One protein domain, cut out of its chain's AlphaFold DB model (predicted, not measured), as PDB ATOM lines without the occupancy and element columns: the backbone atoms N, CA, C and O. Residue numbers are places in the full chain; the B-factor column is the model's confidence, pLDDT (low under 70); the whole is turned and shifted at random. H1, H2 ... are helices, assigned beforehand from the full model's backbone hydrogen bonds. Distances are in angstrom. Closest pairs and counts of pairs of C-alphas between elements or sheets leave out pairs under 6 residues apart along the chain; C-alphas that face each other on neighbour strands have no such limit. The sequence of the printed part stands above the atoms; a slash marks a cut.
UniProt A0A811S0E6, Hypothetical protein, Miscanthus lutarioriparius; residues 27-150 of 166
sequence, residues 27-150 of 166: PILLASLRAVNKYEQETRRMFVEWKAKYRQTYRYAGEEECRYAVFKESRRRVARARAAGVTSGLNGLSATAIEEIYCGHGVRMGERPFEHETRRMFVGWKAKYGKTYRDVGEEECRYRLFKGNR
ATOM      1  N   PRO A  27     135.222 147.010 117.713       84.12
ATOM      2  CA  PRO A  27     135.964 146.837 116.465       84.12
ATOM      3  C   PRO A  27     136.594 145.445 116.338       84.12
ATOM      4  O   PRO A  27     136.614 144.902 115.234       84.12
ATOM      5  N   ILE A  28     137.034 144.821 117.439       83.31
ATOM      6  CA  ILE A  28     137.537 143.435 117.434       83.31
ATOM      7  C   ILE A  28     136.423 142.455 117.035       83.31
ATOM      8  O   ILE A  28     136.632 141.578 116.190       83.31
ATOM      9  N   LEU A  29     135.221 142.620 117.596       84.69
ATOM     10  CA  LEU A  29     134.049 141.821 117.238       84.69
ATOM     11  C   LEU A  29     133.676 142.013 115.762       84.69
ATOM     12  O   LEU A  29     133.446 141.035 115.051       84.69
ATOM     13  N   LEU A  30     133.663 143.259 115.285       83.06
ATOM     14  CA  LEU A  30     133.323 143.587 113.903       83.06
ATOM     15  C   LEU A  30     134.353 143.018 112.911       83.06
ATOM     16  O   LEU A  30     133.977 142.453 111.882       83.06
ATOM     17  N   ALA A  31     135.646 143.106 113.236       80.25
ATOM     18  CA  ALA A  31     136.722 142.500 112.456       80.25
ATOM     19  C   ALA A  31     136.598 140.969 112.417       80.25
ATOM     20  O   ALA A  31     136.726 140.366 111.350       80.25
ATOM     21  N   SER A  32     136.273 140.345 113.553       77.88
ATOM     22  CA  SER A  32     136.050 138.899 113.651       77.88
ATOM     23  C   SER A  32     134.850 138.456 112.815       77.88
ATOM     24  O   SER A  32     134.953 137.510 112.035       77.88
ATOM     25  N   LEU A  33     133.729 139.176 112.898       81.25
ATOM     26  CA  LEU A  33     132.535 138.903 112.101       81.25
ATOM     27  C   LEU A  33     132.820 139.045 110.600       81.25
ATOM     28  O   LEU A  33     132.430 138.194 109.801       81.25
ATOM     29  N   ARG A  34     133.569 140.084 110.213       83.31
ATOM     30  CA  ARG A  34     134.013 140.288 108.829       83.31
ATOM     31  C   ARG A  34     134.903 139.142 108.346       83.31
ATOM     32  O   ARG A  34     134.719 138.674 107.224       83.31
ATOM     33  N   ALA A  35     135.832 138.669 109.175       77.75
ATOM     34  CA  ALA A  35     136.700 137.540 108.848       77.75
ATOM     35  C   ALA A  35     135.907 136.233 108.678       77.75
ATOM     36  O   ALA A  35     136.131 135.504 107.709       77.75
ATOM     37  N   VAL A  36     134.938 135.968 109.562       81.06
ATOM     38  CA  VAL A  36     134.027 134.816 109.452       81.06
ATOM     39  C   VAL A  36     133.216 134.889 108.158       81.06
ATOM     40  O   VAL A  36     133.176 133.912 107.413       81.06
ATOM     41  N   ASN A  37     132.646 136.053 107.841       83.69
ATOM     42  CA  ASN A  37     131.876 136.254 106.611       83.69
ATOM     43  C   ASN A  37     132.729 136.049 105.355       83.69
ATOM     44  O   ASN A  37     132.294 135.381 104.417       83.69
ATOM     45  N   LYS A  38     133.966 136.558 105.343       89.88
ATOM     46  CA  LYS A  38     134.894 136.355 104.224       89.88
ATOM     47  C   LYS A  38     135.248 134.876 104.054       89.88
ATOM     48  O   LYS A  38     135.151 134.350 102.948       89.88
ATOM     49  N   TYR A  39     135.590 134.183 105.143       88.94
ATOM     50  CA  TYR A  39     135.879 132.747 105.107       88.94
ATOM     51  C   TYR A  39     134.683 131.938 104.594       88.94
ATOM     52  O   TYR A  39     134.858 131.005 103.804       88.94
ATOM     53  N   GLU A  40     133.471 132.285 105.027       91.69
ATOM     54  CA  GLU A  40     132.231 131.643 104.597       91.69
ATOM     55  C   GLU A  40     132.018 131.793 103.090       91.69
ATOM     56  O   GLU A  40     131.854 130.790 102.388       91.69
ATOM     57  N   GLN A  41     132.087 133.031 102.590       93.38
ATOM     58  CA  GLN A  41     131.930 133.354 101.172       93.38
ATOM     59  C   GLN A  41     132.973 132.637 100.313       93.38
ATOM     60  O   GLN A  41     132.624 131.979  99.333       93.38
ATOM     61  N   GLU A  42     134.242 132.680 100.722       94.69
ATOM     62  CA  GLU A  42     135.314 131.941 100.057       94.69
ATOM     63  C   GLU A  42     135.049 130.431 100.058       94.69
ATOM     64  O   GLU A  42     135.219 129.773  99.033       94.69
ATOM     65  N   THR A  43     134.606 129.861 101.187       94.62
ATOM     66  CA  THR A  43     134.296 128.423 101.270       94.62
ATOM     67  C   THR A  43     133.147 128.060 100.337       94.62
ATOM     68  O   THR A  43     133.210 127.019  99.691       94.62
ATOM     69  N   ARG A  44     132.099 128.891 100.259       96.12
ATOM     70  CA  ARG A  44     130.960 128.667  99.355       96.12
ATOM     71  C   ARG A  44     131.397 128.720  97.896       96.12
ATOM     72  O   ARG A  44     131.056 127.816  97.140       96.12
ATOM     73  N   ARG A  45     132.219 129.704  97.524       96.69
ATOM     74  CA  ARG A  45     132.817 129.781  96.185       96.69
ATOM     75  C   ARG A  45     133.625 128.522  95.859       96.69
ATOM     76  O   ARG A  45     133.367 127.880  94.846       96.69
ATOM     77  N   MET A  46     134.530 128.117  96.750       96.00
ATOM     78  CA  MET A  46     135.312 126.883  96.590       96.00
ATOM     79  C   MET A  46     134.434 125.641  96.483       96.00
ATOM     80  O   MET A  46     134.763 124.733  95.728       96.00
ATOM     81  N   PHE A  47     133.333 125.575  97.231       96.12
ATOM     82  CA  PHE A  47     132.405 124.454  97.157       96.12
ATOM     83  C   PHE A  47     131.724 124.382  95.788       96.12
ATOM     84  O   PHE A  47     131.633 123.299  95.220       96.12
ATOM     85  N   VAL A  48     131.311 125.518  95.218       96.38
ATOM     86  CA  VAL A  48     130.749 125.581  93.858       96.38
ATOM     87  C   VAL A  48     131.778 125.141  92.814       96.38
ATOM     88  O   VAL A  48     131.483 124.260  92.007       96.38
ATOM     89  N   GLU A  49     132.994 125.688  92.866       96.44
ATOM     90  CA  GLU A  49     134.089 125.316  91.958       96.44
ATOM     91  C   GLU A  49     134.443 123.824  92.083       96.44
ATOM     92  O   GLU A  49     134.615 123.122  91.086       96.44
ATOM     93  N   TRP A  50     134.495 123.309  93.311       95.94
ATOM     94  CA  TRP A  50     134.743 121.899  93.595       95.94
ATOM     95  C   TRP A  50     133.631 120.997  93.052       95.94
ATOM     96  O   TRP A  50     133.932 119.991  92.410       95.94
ATOM     97  N   LYS A  51     132.356 121.362  93.254       95.38
ATOM     98  CA  LYS A  51     131.224 120.610  92.698       95.38
ATOM     99  C   LYS A  51     131.324 120.531  91.182       95.38
ATOM    100  O   LYS A  51     131.178 119.445  90.634       95.38
ATOM    101  N   ALA A  52     131.623 121.650  90.522       94.94
ATOM    102  CA  ALA A  52     131.804 121.688  89.075       94.94
ATOM    103  C   ALA A  52     132.967 120.786  88.631       94.94
ATOM    104  O   ALA A  52     132.792 119.928  87.766       94.94
ATOM    105  N   LYS A  53     134.130 120.903  89.286       94.88
ATOM    106  CA  LYS A  53     135.326 120.099  88.993       94.88
ATOM    107  C   LYS A  53     135.077 118.593  89.110       94.88
ATOM    108  O   LYS A  53     135.557 117.831  88.277       94.88
ATOM    109  N   TYR A  54     134.349 118.167  90.141       91.06
ATOM    110  CA  TYR A  54     134.084 116.752  90.427       91.06
ATOM    111  C   TYR A  54     132.689 116.284  89.991       91.06
ATOM    112  O   TYR A  54     132.284 115.186  90.362       91.06
ATOM    113  N   ARG A  55     131.969 117.101  89.208       92.19
ATOM    114  CA  ARG A  55     130.624 116.822  88.672       92.19
ATOM    115  C   ARG A  55     129.617 116.384  89.742       92.19
ATOM    116  O   ARG A  55     128.813 115.483  89.526       92.19
ATOM    117  N   GLN A  56     129.680 117.018  90.907       91.19
ATOM    118  CA  GLN A  56     128.803 116.722  92.034       91.19
ATOM    119  C   GLN A  56     127.487 117.478  91.887       91.19
ATOM    120  O   GLN A  56     127.473 118.704  91.746       91.19
ATOM    121  N   THR A  57     126.387 116.743  91.971       91.25
ATOM    122  CA  THR A  57     125.024 117.267  91.949       91.25
ATOM    123  C   THR A  57     124.241 116.657  93.106       91.25
ATOM    124  O   THR A  57     124.505 115.528  93.519       91.25
ATOM    125  N   TYR A  58     123.297 117.415  93.656       88.06
ATOM    126  CA  TYR A  58     122.470 116.973  94.775       88.06
ATOM    127  C   TYR A  58     121.005 117.194  94.441       88.06
ATOM    128  O   TYR A  58     120.646 118.187  93.809       88.06
ATOM    129  N   ARG A  59     120.163 116.245  94.849       89.19
ATOM    130  CA  ARG A  59     118.733 116.260  94.523       89.19
ATOM    131  C   ARG A  59     117.953 117.238  95.400       89.19
ATOM    132  O   ARG A  59     116.942 117.777  94.962       89.19
ATOM    133  N   TYR A  60     118.411 117.445  96.631       88.69
ATOM    134  CA  TYR A  60     117.718 118.239  97.642       88.69
ATOM    135  C   TYR A  60     118.618 119.349  98.184       88.69
ATOM    136  O   TYR A  60     119.806 119.136  98.429       88.69
ATOM    137  N   ALA A  61     118.036 120.522  98.442       87.69
ATOM    138  CA  ALA A  61     118.764 121.661  99.002       87.69
ATOM    139  C   ALA A  61     119.336 121.359 100.401       87.69
ATOM    140  O   ALA A  61     120.462 121.751 100.708       87.69
ATOM    141  N   GLY A  62     118.596 120.631 101.243       84.62
ATOM    142  CA  GLY A  62     119.075 120.187 102.548       84.62
ATOM    143  C   GLY A  62     120.227 119.186 102.472       84.62
ATOM    144  O   GLY A  62     121.143 119.243 103.296       84.62
ATOM    145  N   GLU A  63     120.240 118.317 101.454       85.50
ATOM    146  CA  GLU A  63     121.392 117.455 101.183       85.50
ATOM    147  C   GLU A  63     122.614 118.306 100.818       85.50
ATOM    148  O   GLU A  63     123.677 118.133 101.410       85.50
ATOM    149  N   GLU A  64     122.462 119.261  99.901       90.06
ATOM    150  CA  GLU A  64     123.559 120.127  99.473       90.06
ATOM    151  C   GLU A  64     124.161 120.948 100.626       90.06
ATOM    152  O   GLU A  64     125.384 120.999 100.774       90.06
ATOM    153  N   GLU A  65     123.334 121.551 101.481       89.69
ATOM    154  CA  GLU A  65     123.819 122.315 102.639       89.69
ATOM    155  C   GLU A  65     124.532 121.400 103.654       89.69
ATOM    156  O   GLU A  65     125.562 121.759 104.233       89.69
ATOM    157  N   CYS A  66     124.050 120.167 103.830       86.88
ATOM    158  CA  CYS A  66     124.725 119.181 104.669       86.88
ATOM    159  C   CYS A  66     126.086 118.762 104.080       86.88
ATOM    160  O   CYS A  66     127.089 118.682 104.796       86.88
ATOM    161  N   ARG A  67     126.157 118.568 102.761       90.31
ATOM    162  CA  ARG A  67     127.397 118.285 102.018       90.31
ATOM    163  C   ARG A  67     128.396 119.425 102.115       90.31
ATOM    164  O   ARG A  67     129.588 119.185 102.310       90.31
ATOM    165  N   TYR A  68     127.908 120.658 102.056       93.00
ATOM    166  CA  TYR A  68     128.707 121.851 102.291       93.00
ATOM    167  C   TYR A  68     129.309 121.873 103.705       93.00
ATOM    168  O   TYR A  68     130.493 122.179 103.863       93.00
ATOM    169  N   ALA A  69     128.552 121.477 104.735       90.50
ATOM    170  CA  ALA A  69     129.077 121.379 106.099       90.50
ATOM    171  C   ALA A  69     130.227 120.358 106.212       90.50
ATOM    172  O   ALA A  69     131.252 120.648 106.837       90.50
ATOM    173  N   VAL A  70     130.102 119.196 105.555       89.38
ATOM    174  CA  VAL A  70     131.178 118.185 105.484       89.38
ATOM    175  C   VAL A  70     132.395 118.732 104.735       89.38
ATOM    176  O   VAL A  70     133.522 118.632 105.222       89.38
ATOM    177  N   PHE A  71     132.172 119.380 103.591       92.88
ATOM    178  CA  PHE A  71     133.221 120.016 102.796       92.88
ATOM    179  C   PHE A  71     133.998 121.075 103.584       92.88
ATOM    180  O   PHE A  71     135.231 121.111 103.544       92.88
ATOM    181  N   LYS A  72     133.292 121.910 104.355       92.56
ATOM    182  CA  LYS A  72     133.897 122.928 105.218       92.56
ATOM    183  C   LYS A  72     134.810 122.305 106.275       92.56
ATOM    184  O   LYS A  72     135.916 122.802 106.485       92.56
ATOM    185  N   GLU A  73     134.404 121.203 106.903       89.94
ATOM    186  CA  GLU A  73     135.268 120.497 107.858       89.94
ATOM    187  C   GLU A  73     136.480 119.851 107.170       89.94
ATOM    188  O   GLU A  73     137.602 119.959 107.669       89.94
ATOM    189  N   SER A  74     136.304 119.268 105.981       90.69
ATOM    190  CA  SER A  74     137.422 118.768 105.171       90.69
ATOM    191  C   SER A  74     138.434 119.873 104.850       90.69
ATOM    192  O   SER A  74     139.638 119.659 105.012       90.69
ATOM    193  N   ARG A  75     137.974 121.083 104.491       92.50
ATOM    194  CA  ARG A  75     138.839 122.261 104.288       92.50
ATOM    195  C   ARG A  75     139.627 122.604 105.553       92.50
ATOM    196  O   ARG A  75     140.835 122.821 105.470       92.50
ATOM    197  N   ARG A  76     138.979 122.617 106.725       91.44
ATOM    198  CA  ARG A  76     139.652 122.861 108.017       91.44
ATOM    199  C   ARG A  76     140.680 121.783 108.340       91.44
ATOM    200  O   ARG A  76     141.770 122.099 108.809       91.44
ATOM    201  N   ARG A  77     140.366 120.512 108.083       87.94
ATOM    202  CA  ARG A  77     141.297 119.396 108.290       87.94
ATOM    203  C   ARG A  77     142.521 119.506 107.383       87.94
ATOM    204  O   ARG A  77     143.632 119.345 107.871       87.94
ATOM    205  N   VAL A  78     142.333 119.834 106.104       90.06
ATOM    206  CA  VAL A  78     143.439 120.074 105.162       90.06
ATOM    207  C   VAL A  78     144.296 121.260 105.606       90.06
ATOM    208  O   VAL A  78     145.517 121.157 105.583       90.06
ATOM    209  N   ALA A  79     143.686 122.359 106.061       90.94
ATOM    210  CA  ALA A  79     144.429 123.507 106.584       90.94
ATOM    211  C   ALA A  79     145.282 123.134 107.810       90.94
ATOM    212  O   ALA A  79     146.461 123.474 107.855       90.94
ATOM    213  N   ARG A  80     144.721 122.367 108.759       91.19
ATOM    214  CA  ARG A  80     145.464 121.833 109.915       91.19
ATOM    215  C   ARG A  80     146.612 120.914 109.493       91.19
ATOM    216  O   ARG A  80     147.709 121.044 110.016       91.19
ATOM    217  N   ALA A  81     146.375 120.021 108.533       88.25
ATOM    218  CA  ALA A  81     147.397 119.117 108.013       88.25
ATOM    219  C   ALA A  81     148.552 119.888 107.349       88.25
ATOM    220  O   ALA A  81     149.712 119.612 107.634       88.25
ATOM    221  N   ARG A  82     148.241 120.910 106.542       90.25
ATOM    222  CA  ARG A  82     149.246 121.790 105.925       90.25
ATOM    223  C   ARG A  82     150.062 122.561 106.955       90.25
ATOM    224  O   ARG A  82     151.274 122.640 106.813       90.25
ATOM    225  N   ALA A  83     149.417 123.085 107.999       91.19
ATOM    226  CA  ALA A  83     150.114 123.745 109.104       91.19
ATOM    227  C   ALA A  83     151.061 122.788 109.855       91.19
ATOM    228  O   ALA A  83     152.085 123.221 110.367       91.19
ATOM    229  N   ALA A  84     150.752 121.489 109.868       92.50
ATOM    230  CA  ALA A  84     151.610 120.433 110.402       92.50
ATOM    231  C   ALA A  84     152.647 119.895 109.386       92.50
ATOM    232  O   ALA A  84     153.241 118.848 109.621       92.50
ATOM    233  N   GLY A  85     152.844 120.564 108.242       90.12
ATOM    234  CA  GLY A  85     153.818 120.168 107.217       90.12
ATOM    235  C   GLY A  85     153.357 119.047 106.278       90.12
ATOM    236  O   GLY A  85     154.128 118.599 105.432       90.12
ATOM    237  N   VAL A  86     152.105 118.593 106.376       91.06
ATOM    238  CA  VAL A  86     151.562 117.537 105.510       91.06
ATOM    239  C   VAL A  86     151.001 118.140 104.223       91.06
ATOM    240  O   VAL A  86     150.075 118.959 104.239       91.06
ATOM    241  N   THR A  87     151.493 117.671 103.078       83.50
ATOM    242  CA  THR A  87     150.988 118.035 101.748       83.50
ATOM    243  C   THR A  87     149.667 117.319 101.451       83.50
ATOM    244  O   THR A  87     149.596 116.317 100.748       83.50
ATOM    245  N   SER A  88     148.574 117.844 102.009       79.00
ATOM    246  CA  SER A  88     147.211 117.367 101.744       79.00
ATOM    247  C   SER A  88     146.377 118.409 100.987       79.00
ATOM    248  O   SER A  88     146.620 119.622 101.064       79.00
ATOM    249  N   GLY A  89     145.379 117.946 100.233       85.56
ATOM    250  CA  GLY A  89     144.513 118.773  99.394       85.56
ATOM    251  C   GLY A  89     143.068 118.281  99.377       85.56
ATOM    252  O   GLY A  89     142.776 117.143  99.738       85.56
ATOM    253  N   LEU A  90     142.157 119.159  98.952       89.19
ATOM    254  CA  LEU A  90     140.765 118.788  98.706       89.19
ATOM    255  C   LEU A  90     140.686 117.901  97.456       89.19
ATOM    256  O   LEU A  90     141.205 118.259  96.401       89.19
ATOM    257  N   ASN A  91     140.021 116.757  97.579       89.12
ATOM    258  CA  ASN A  91     139.787 115.790  96.506       89.12
ATOM    259  C   ASN A  91     138.281 115.559  96.270       89.12
ATOM    260  O   ASN A  91     137.446 116.171  96.940       89.12
ATOM    261  N   GLY A  92     137.912 114.664  95.349       85.94
ATOM    262  CA  GLY A  92     136.510 114.363  95.019       85.94
ATOM    263  C   GLY A  92     135.673 113.785  96.167       85.94
ATOM    264  O   GLY A  92     134.457 113.726  96.057       85.94
ATOM    265  N   LEU A  93     136.304 113.430  97.288       85.88
ATOM    266  CA  LEU A  93     135.661 112.916  98.497       85.88
ATOM    267  C   LEU A  93     135.553 113.992  99.591       85.88
ATOM    268  O   LEU A  93     135.252 113.704 100.745       85.88
ATOM    269  N   SER A  94     135.824 115.258  99.267       87.62
ATOM    270  CA  SER A  94     135.878 116.320 100.280       87.62
ATOM    271  C   SER A  94     134.519 116.648 100.895       87.62
ATOM    272  O   SER A  94     134.484 117.051 102.054       87.62
ATOM    273  N   ALA A  95     133.414 116.453 100.168       85.75
ATOM    274  CA  ALA A  95     132.050 116.551 100.709       85.75
ATOM    275  C   ALA A  95     131.469 115.188 101.139       85.75
ATOM    276  O   ALA A  95     130.293 115.075 101.501       85.75
ATOM    277  N   THR A  96     132.298 114.152 101.086       80.88
ATOM    278  CA  THR A  96     131.950 112.779 101.421       80.88
ATOM    279  C   THR A  96     132.331 112.551 102.875       80.88
ATOM    280  O   THR A  96     133.455 112.838 103.299       80.88
ATOM    281  N   ALA A  97     131.391 112.069 103.686       68.75
ATOM    282  CA  ALA A  97     131.746 111.686 105.045       68.75
ATOM    283  C   ALA A  97     132.743 110.518 104.957       68.75
ATOM    284  O   ALA A  97     132.585 109.656 104.097       68.75
ATOM    285  N   ILE A  98     133.755 110.461 105.832       58.31
ATOM    286  CA  ILE A  98     134.795 109.406 105.789       58.31
ATOM    287  C   ILE A  98     134.185 107.994 105.671       58.31
ATOM    288  O   ILE A  98     134.758 107.117 105.043       58.31
ATOM    289  N   GLU A  99     132.995 107.775 106.218       52.09
ATOM    290  CA  GLU A  99     132.295 106.490 106.158       52.09
ATOM    291  C   GLU A  99     131.704 106.151 104.785       52.09
ATOM    292  O   GLU A  99     131.640 104.979 104.442       52.09
ATOM    293  N   GLU A 100     131.320 107.128 103.963       53.22
ATOM    294  CA  GLU A 100     130.919 106.860 102.574       53.22
ATOM    295  C   GLU A 100     132.127 106.423 101.726       53.22
ATOM    296  O   GLU A 100     131.964 105.654 100.786       53.22
ATOM    297  N   ILE A 101     133.345 106.836 102.107       54.91
ATOM    298  CA  ILE A 101     134.599 106.373 101.489       54.91
ATOM    299  C   ILE A 101     134.861 104.899 101.842       54.91
ATOM    300  O   ILE A 101     135.258 104.123 100.978       54.91
ATOM    301  N   TYR A 102     134.596 104.487 103.088       47.41
ATOM    302  CA  TYR A 102     134.752 103.089 103.521       47.41
ATOM    303  C   TYR A 102     133.600 102.164 103.085       47.41
ATOM    304  O   TYR A 102     133.790 100.952 103.032       47.41
ATOM    305  N   CYS A 103     132.421 102.701 102.756       50.09
ATOM    306  CA  CYS A 103     131.252 101.905 102.350       50.09
ATOM    307  C   CYS A 103     131.150 101.663 100.831       50.09
ATOM    308  O   CYS A 103     130.212 101.006 100.390       50.09
ATOM    309  N   GLY A 104     132.099 102.154 100.026       43.66
ATOM    310  CA  GLY A 104     132.079 101.973  98.571       43.66
ATOM    311  C   GLY A 104     132.440 100.568  98.070       43.66
ATOM    312  O   GLY A 104     132.281 100.320  96.882       43.66
ATOM    313  N   HIS A 105     132.940  99.654  98.917       40.47
ATOM    314  CA  HIS A 105     133.580  98.423  98.418       40.47
ATOM    315  C   HIS A 105     133.479  97.175  99.319       40.47
ATOM    316  O   HIS A 105     134.369  96.328  99.309       40.47
ATOM    317  N   GLY A 106     132.410  97.010 100.104       43.03
ATOM    318  CA  GLY A 106     132.244  95.762 100.853       43.03
ATOM    319  C   GLY A 106     130.877  95.590 101.490       43.03
ATOM    320  O   GLY A 106     130.590  96.202 102.516       43.03
ATOM    321  N   VAL A 107     130.064  94.690 100.930       43.25
ATOM    322  CA  VAL A 107     128.897  94.130 101.621       43.25
ATOM    323  C   VAL A 107     129.424  93.300 102.790       43.25
ATOM    324  O   VAL A 107     129.736  92.119 102.661       43.25
ATOM    325  N   ARG A 108     129.595  93.938 103.949       52.22
ATOM    326  CA  ARG A 108     129.987  93.245 105.173       52.22
ATOM    327  C   ARG A 108     128.738  92.568 105.738       52.22
ATOM    328  O   ARG A 108     127.786  93.246 106.127       52.22
ATOM    329  N   MET A 109     128.724  91.236 105.768       35.25
ATOM    330  CA  MET A 109     127.659  90.451 106.407       35.25
ATOM    331  C   MET A 109     127.339  91.029 107.800       35.25
ATOM    332  O   MET A 109     128.244  91.311 108.584       35.25
ATOM    333  N   GLY A 110     126.054  91.287 108.078       55.62
ATOM    334  CA  GLY A 110     125.592  91.987 109.290       55.62
ATOM    335  C   GLY A 110     125.179  93.456 109.099       55.62
ATOM    336  O   GLY A 110     124.744  94.093 110.060       55.62
ATOM    337  N   GLU A 111     125.243  94.005 107.880       64.81
ATOM    338  CA  GLU A 111     124.771  95.370 107.609       64.81
ATOM    339  C   GLU A 111     123.267  95.563 107.800       64.81
ATOM    340  O   GLU A 111     122.875  96.589 108.345       64.81
ATOM    341  N   ARG A 112     122.409  94.604 107.420       63.91
ATOM    342  CA  ARG A 112     120.951  94.782 107.559       63.91
ATOM    343  C   ARG A 112     120.504  94.924 109.024       63.91
ATOM    344  O   ARG A 112     119.780  95.883 109.292       63.91
ATOM    345  N   PRO A 113     120.925  94.063 109.974       74.50
ATOM    346  CA  PRO A 113     120.611  94.260 111.392       74.50
ATOM    347  C   PRO A 113     121.170  95.575 111.944       74.50
ATOM    348  O   PRO A 113     120.447  96.323 112.601       74.50
ATOM    349  N   PHE A 114     122.425  95.904 111.610       79.00
ATOM    350  CA  PHE A 114     123.053  97.155 112.034       79.00
ATOM    351  C   PHE A 114     122.306  98.383 111.497       79.00
ATOM    352  O   PHE A 114     122.109  99.348 112.228       79.00
ATOM    353  N   GLU A 115     121.874  98.354 110.239       81.88
ATOM    354  CA  GLU A 115     121.122  99.424 109.588       81.88
ATOM    355  C   GLU A 115     119.757  99.631 110.255       81.88
ATOM    356  O   GLU A 115     119.424 100.754 110.633       81.88
ATOM    357  N   HIS A 116     118.998  98.553 110.477       80.50
ATOM    358  CA  HIS A 116     117.685  98.623 111.133       80.50
ATOM    359  C   HIS A 116     117.793  99.162 112.560       80.50
ATOM    360  O   HIS A 116     117.035 100.048 112.959       80.50
ATOM    361  N   GLU A 117     118.762  98.663 113.323       85.38
ATOM    362  CA  GLU A 117     119.016  99.143 114.674       85.38
ATOM    363  C   GLU A 117     119.483 100.607 114.667       85.38
ATOM    364  O   GLU A 117     118.998 101.412 115.459       85.38
ATOM    365  N   THR A 118     120.362 100.995 113.731       86.50
ATOM    366  CA  THR A 118     120.842 102.382 113.616       86.50
ATOM    367  C   THR A 118     119.701 103.328 113.279       86.50
ATOM    368  O   THR A 118     119.614 104.395 113.884       86.50
ATOM    369  N   ARG A 119     118.797 102.948 112.369       89.19
ATOM    370  CA  ARG A 119     117.601 103.741 112.063       89.19
ATOM    371  C   ARG A 119     116.693 103.888 113.277       89.19
ATOM    372  O   ARG A 119     116.276 105.003 113.575       89.19
ATOM    373  N   ARG A 120     116.445 102.806 114.023       91.50
ATOM    374  CA  ARG A 120     115.662 102.865 115.269       91.50
ATOM    375  C   ARG A 120     116.293 103.827 116.278       91.50
ATOM    376  O   ARG A 120     115.605 104.686 116.827       91.50
ATOM    377  N   MET A 121     117.606 103.723 116.487       90.56
ATOM    378  CA  MET A 121     118.346 104.616 117.381       90.56
ATOM    379  C   MET A 121     118.337 106.064 116.898       90.56
ATOM    380  O   MET A 121     118.216 106.967 117.717       90.56
ATOM    381  N   PHE A 122     118.441 106.296 115.589       92.06
ATOM    382  CA  PHE A 122     118.375 107.634 115.011       92.06
ATOM    383  C   PHE A 122     117.007 108.271 115.261       92.06
ATOM    384  O   PHE A 122     116.952 109.401 115.734       92.06
ATOM    385  N   VAL A 123     115.910 107.536 115.048       93.25
ATOM    386  CA  VAL A 123     114.549 108.008 115.361       93.25
ATOM    387  C   VAL A 123     114.408 108.334 116.850       93.25
ATOM    388  O   VAL A 123     113.962 109.429 117.191       93.25
ATOM    389  N   GLY A 124     114.851 107.437 117.737       91.62
ATOM    390  CA  GLY A 124     114.820 107.674 119.183       91.62
ATOM    391  C   GLY A 124     115.674 108.871 119.612       91.62
ATOM    392  O   GLY A 124     115.254 109.672 120.443       91.62
ATOM    393  N   TRP A 125     116.851 109.048 119.010       93.75
ATOM    394  CA  TRP A 125     117.719 110.200 119.243       93.75
ATOM    395  C   TRP A 125     117.079 111.505 118.754       93.75
ATOM    396  O   TRP A 125     117.111 112.500 119.480       93.75
ATOM    397  N   LYS A 126     116.438 111.504 117.576       95.56
ATOM    398  CA  LYS A 126     115.686 112.667 117.089       95.56
ATOM    399  C   LYS A 126     114.579 113.047 118.065       95.56
ATOM    400  O   LYS A 126     114.509 114.207 118.453       95.56
ATOM    401  N   ALA A 127     113.774 112.080 118.504       93.19
ATOM    402  CA  ALA A 127     112.695 112.313 119.460       93.19
ATOM    403  C   ALA A 127     113.228 112.849 120.799       93.19
ATOM    404  O   ALA A 127     112.765 113.877 121.282       93.19
ATOM    405  N   LYS A 128     114.271 112.212 121.352       94.19
ATOM    406  CA  LYS A 128     114.894 112.602 122.626       94.19
ATOM    407  C   LYS A 128     115.402 114.046 122.632       94.19
ATOM    408  O   LYS A 128     115.332 114.705 123.662       94.19
ATOM    409  N   TYR A 129     115.944 114.521 121.511       92.81
ATOM    410  CA  TYR A 129     116.538 115.858 121.404       92.81
ATOM    411  C   TYR A 129     115.705 116.837 120.563       92.81
ATOM    412  O   TYR A 129     116.244 117.862 120.137       92.81
ATOM    413  N   GLY A 130     114.436 116.516 120.288       93.12
ATOM    414  CA  GLY A 130     113.530 117.361 119.504       93.12
ATOM    415  C   GLY A 130     114.078 117.741 118.124       93.12
ATOM    416  O   GLY A 130     113.927 118.880 117.693       93.12
ATOM    417  N   LYS A 131     114.796 116.832 117.453       92.94
ATOM    418  CA  LYS A 131     115.407 117.109 116.148       92.94
ATOM    419  C   LYS A 131     114.397 116.925 115.027       92.94
ATOM    420  O   LYS A 131     113.889 115.826 114.809       92.94
ATOM    421  N   THR A 132     114.209 117.990 114.267       93.44
ATOM    422  CA  THR A 132     113.494 118.011 112.996       93.44
ATOM    423  C   THR A 132     114.440 118.511 111.910       93.44
ATOM    424  O   THR A 132     115.442 119.172 112.197       93.44
ATOM    425  N   TYR A 133     114.153 118.147 110.664       90.31
ATOM    426  CA  TYR A 133     114.953 118.530 109.506       90.31
ATOM    427  C   TYR A 133     114.061 119.173 108.463       90.31
ATOM    428  O   TYR A 133     112.858 118.917 108.427       90.31
ATOM    429  N   ARG A 134     114.659 120.034 107.641       91.44
ATOM    430  CA  ARG A 134     113.917 120.819 106.654       91.44
ATOM    431  C   ARG A 134     113.328 119.943 105.552       91.44
ATOM    432  O   ARG A 134     112.219 120.199 105.100       91.44
ATOM    433  N   ASP A 135     114.088 118.945 105.110       90.25
ATOM    434  CA  ASP A 135     113.712 118.044 104.026       90.25
ATOM    435  C   ASP A 135     114.349 116.654 104.178       90.25
ATOM    436  O   ASP A 135     115.217 116.422 105.027       90.25
ATOM    437  N   VAL A 136     113.895 115.722 103.335       85.69
ATOM    438  CA  VAL A 136     114.345 114.321 103.320       85.69
ATOM    439  C   VAL A 136     115.846 114.210 103.041       85.69
ATOM    440  O   VAL A 136     116.509 113.350 103.616       85.69
ATOM    441  N   GLY A 137     116.400 115.089 102.203       84.06
ATOM    442  CA  GLY A 137     117.823 115.082 101.874       84.06
ATOM    443  C   GLY A 137     118.701 115.510 103.048       84.06
ATOM    444  O   GLY A 137     119.732 114.881 103.310       84.06
ATOM    445  N   GLU A 138     118.281 116.531 103.804       86.94
ATOM    446  CA  GLU A 138     118.941 116.882 105.064       86.94
ATOM    447  C   GLU A 138     118.872 115.704 106.042       86.94
ATOM    448  O   GLU A 138     119.899 115.310 106.599       86.94
ATOM    449  N   GLU A 139     117.689 115.116 106.232       88.06
ATOM    450  CA  GLU A 139     117.506 114.002 107.160       88.06
ATOM    451  C   GLU A 139     118.382 112.796 106.798       88.06
ATOM    452  O   GLU A 139     119.061 112.238 107.663       88.06
ATOM    453  N   GLU A 140     118.426 112.417 105.523       85.12
ATOM    454  CA  GLU A 140     119.245 111.310 105.043       85.12
ATOM    455  C   GLU A 140     120.744 111.591 105.224       85.12
ATOM    456  O   GLU A 140     121.514 110.709 105.616       85.12
ATOM    457  N   CYS A 141     121.190 112.825 104.991       83.31
ATOM    458  CA  CYS A 141     122.573 113.212 105.253       83.31
ATOM    459  C   CYS A 141     122.905 113.183 106.757       83.31
ATOM    460  O   CYS A 141     123.944 112.658 107.172       83.31
ATOM    461  N   ARG A 142     121.999 113.674 107.609       87.44
ATOM    462  CA  ARG A 142     122.138 113.633 109.074       87.44
ATOM    463  C   ARG A 142     122.173 112.204 109.596       87.44
ATOM    464  O   ARG A 142     122.990 111.900 110.465       87.44
ATOM    465  N   TYR A 143     121.349 111.328 109.032       86.44
ATOM    466  CA  TYR A 143     121.369 109.902 109.313       86.44
ATOM    467  C   TYR A 143     122.722 109.277 108.957       86.44
ATOM    468  O   TYR A 143     123.306 108.571 109.780       86.44
ATOM    469  N   ARG A 144     123.276 109.582 107.775       80.31
ATOM    470  CA  ARG A 144     124.604 109.097 107.360       80.31
ATOM    471  C   ARG A 144     125.704 109.518 108.339       80.31
ATOM    472  O   ARG A 144     126.523 108.687 108.737       80.31
ATOM    473  N   LEU A 145     125.682 110.771 108.799       79.81
ATOM    474  CA  LEU A 145     126.603 111.261 109.832       79.81
ATOM    475  C   LEU A 145     126.405 110.544 111.177       79.81
ATOM    476  O   LEU A 145     127.378 110.122 111.806       79.81
ATOM    477  N   PHE A 146     125.156 110.359 111.608       84.19
ATOM    478  CA  PHE A 146     124.817 109.644 112.840       84.19
ATOM    479  C   PHE A 146     125.313 108.192 112.814       84.19
ATOM    480  O   PHE A 146     125.988 107.749 113.747       84.19
ATOM    481  N   LYS A 147     125.039 107.473 111.719       80.88
ATOM    482  CA  LYS A 147     125.508 106.103 111.475       80.88
ATOM    483  C   LYS A 147     127.028 106.022 111.580       80.88
ATOM    484  O   LYS A 147     127.550 105.130 112.246       80.88
ATOM    485  N   GLY A 148     127.735 106.979 110.982       73.44
ATOM    486  CA  GLY A 148     129.188 107.042 111.058       73.44
ATOM    487  C   GLY A 148     129.738 107.264 112.463       73.44
ATOM    488  O   GLY A 148     130.640 106.549 112.901       73.44
ATOM    489  N   ASN A 149     129.149 108.194 113.214       78.56
ATOM    490  CA  ASN A 149     129.536 108.441 114.604       78.56
ATOM    491  C   ASN A 149     129.301 107.211 115.487       78.56
ATOM    492  O   ASN A 149     130.158 106.866 116.301       78.56
ATOM    493  N   ARG A 150     128.182 106.501 115.285       78.38
ATOM    494  CA  ARG A 150     127.876 105.257 116.001       78.38
ATOM    495  C   ARG A 150     128.941 104.181 115.773       78.38
ATOM    496  O   ARG A 150     129.287 103.483 116.716       78.38
TER     497      ARG A 150
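AT A GLANCE: This is residues 27 to 150 of the 166 residues of the protein "Hypothetical protein" of Miscanthus lutarioriparius (UniProt A0A811S0E6). Two crossed pairs of helices, H1 with H2 and H4 with H5, join where H2 and H5 meet near their beginnings; residues 27 to 39 and 102 to 113 stick out. The printed part has 124 residues, five named helices, H1 to H5, and no named strand: all helix, loose, radius of gyration of the C-alphas 17.1 A, spans 52 by 35 by 29 A.

IN THESE COORDINATES: H1, residues 27 to 53, runs 38.3 A from C-alpha 27 at (135.964, 146.837, 116.465). H2 is residues 61 to 83, 33.0 A; H3, 98 to 102; H4, 111 to 128, 24.9 A; H5, 136 to 150, 20.6 A, ending at C-alpha 150 at (127.876, 105.257, 116.001).

HOW THE PARTS SIT: H1 touches H2, only just about perpendicular at 73 degrees, with residues 43 to 47 alone; closest C-alphas Thr 43 and Lys 72, 6.8 A. H2 touches H5 with residues 61 to 67 alone, a steep tilt of 41 degrees, the same way; closest C-alphas Gly 62 and Glu 138, 4.2 A. H4 touches H5 with residues 118 to 122 alone, only just about perpendicular at 72 degrees; closest C-alphas Thr 118 and Lys 147, 6.3 A. H3 is close to H5 but not clearly touching; closest C-alphas Glu 99 and Gly 148, 5.8 A. In all five helices every O i to N i+4 pair is within hydrogen-bond range.

THE WHOLE: The farthest C-alphas, Pro 27 and Met 109, are 57.9 A apart. The printed part has no cut; the H2 to H3 link is long. Residues 97 to 112 have pLDDT under 70.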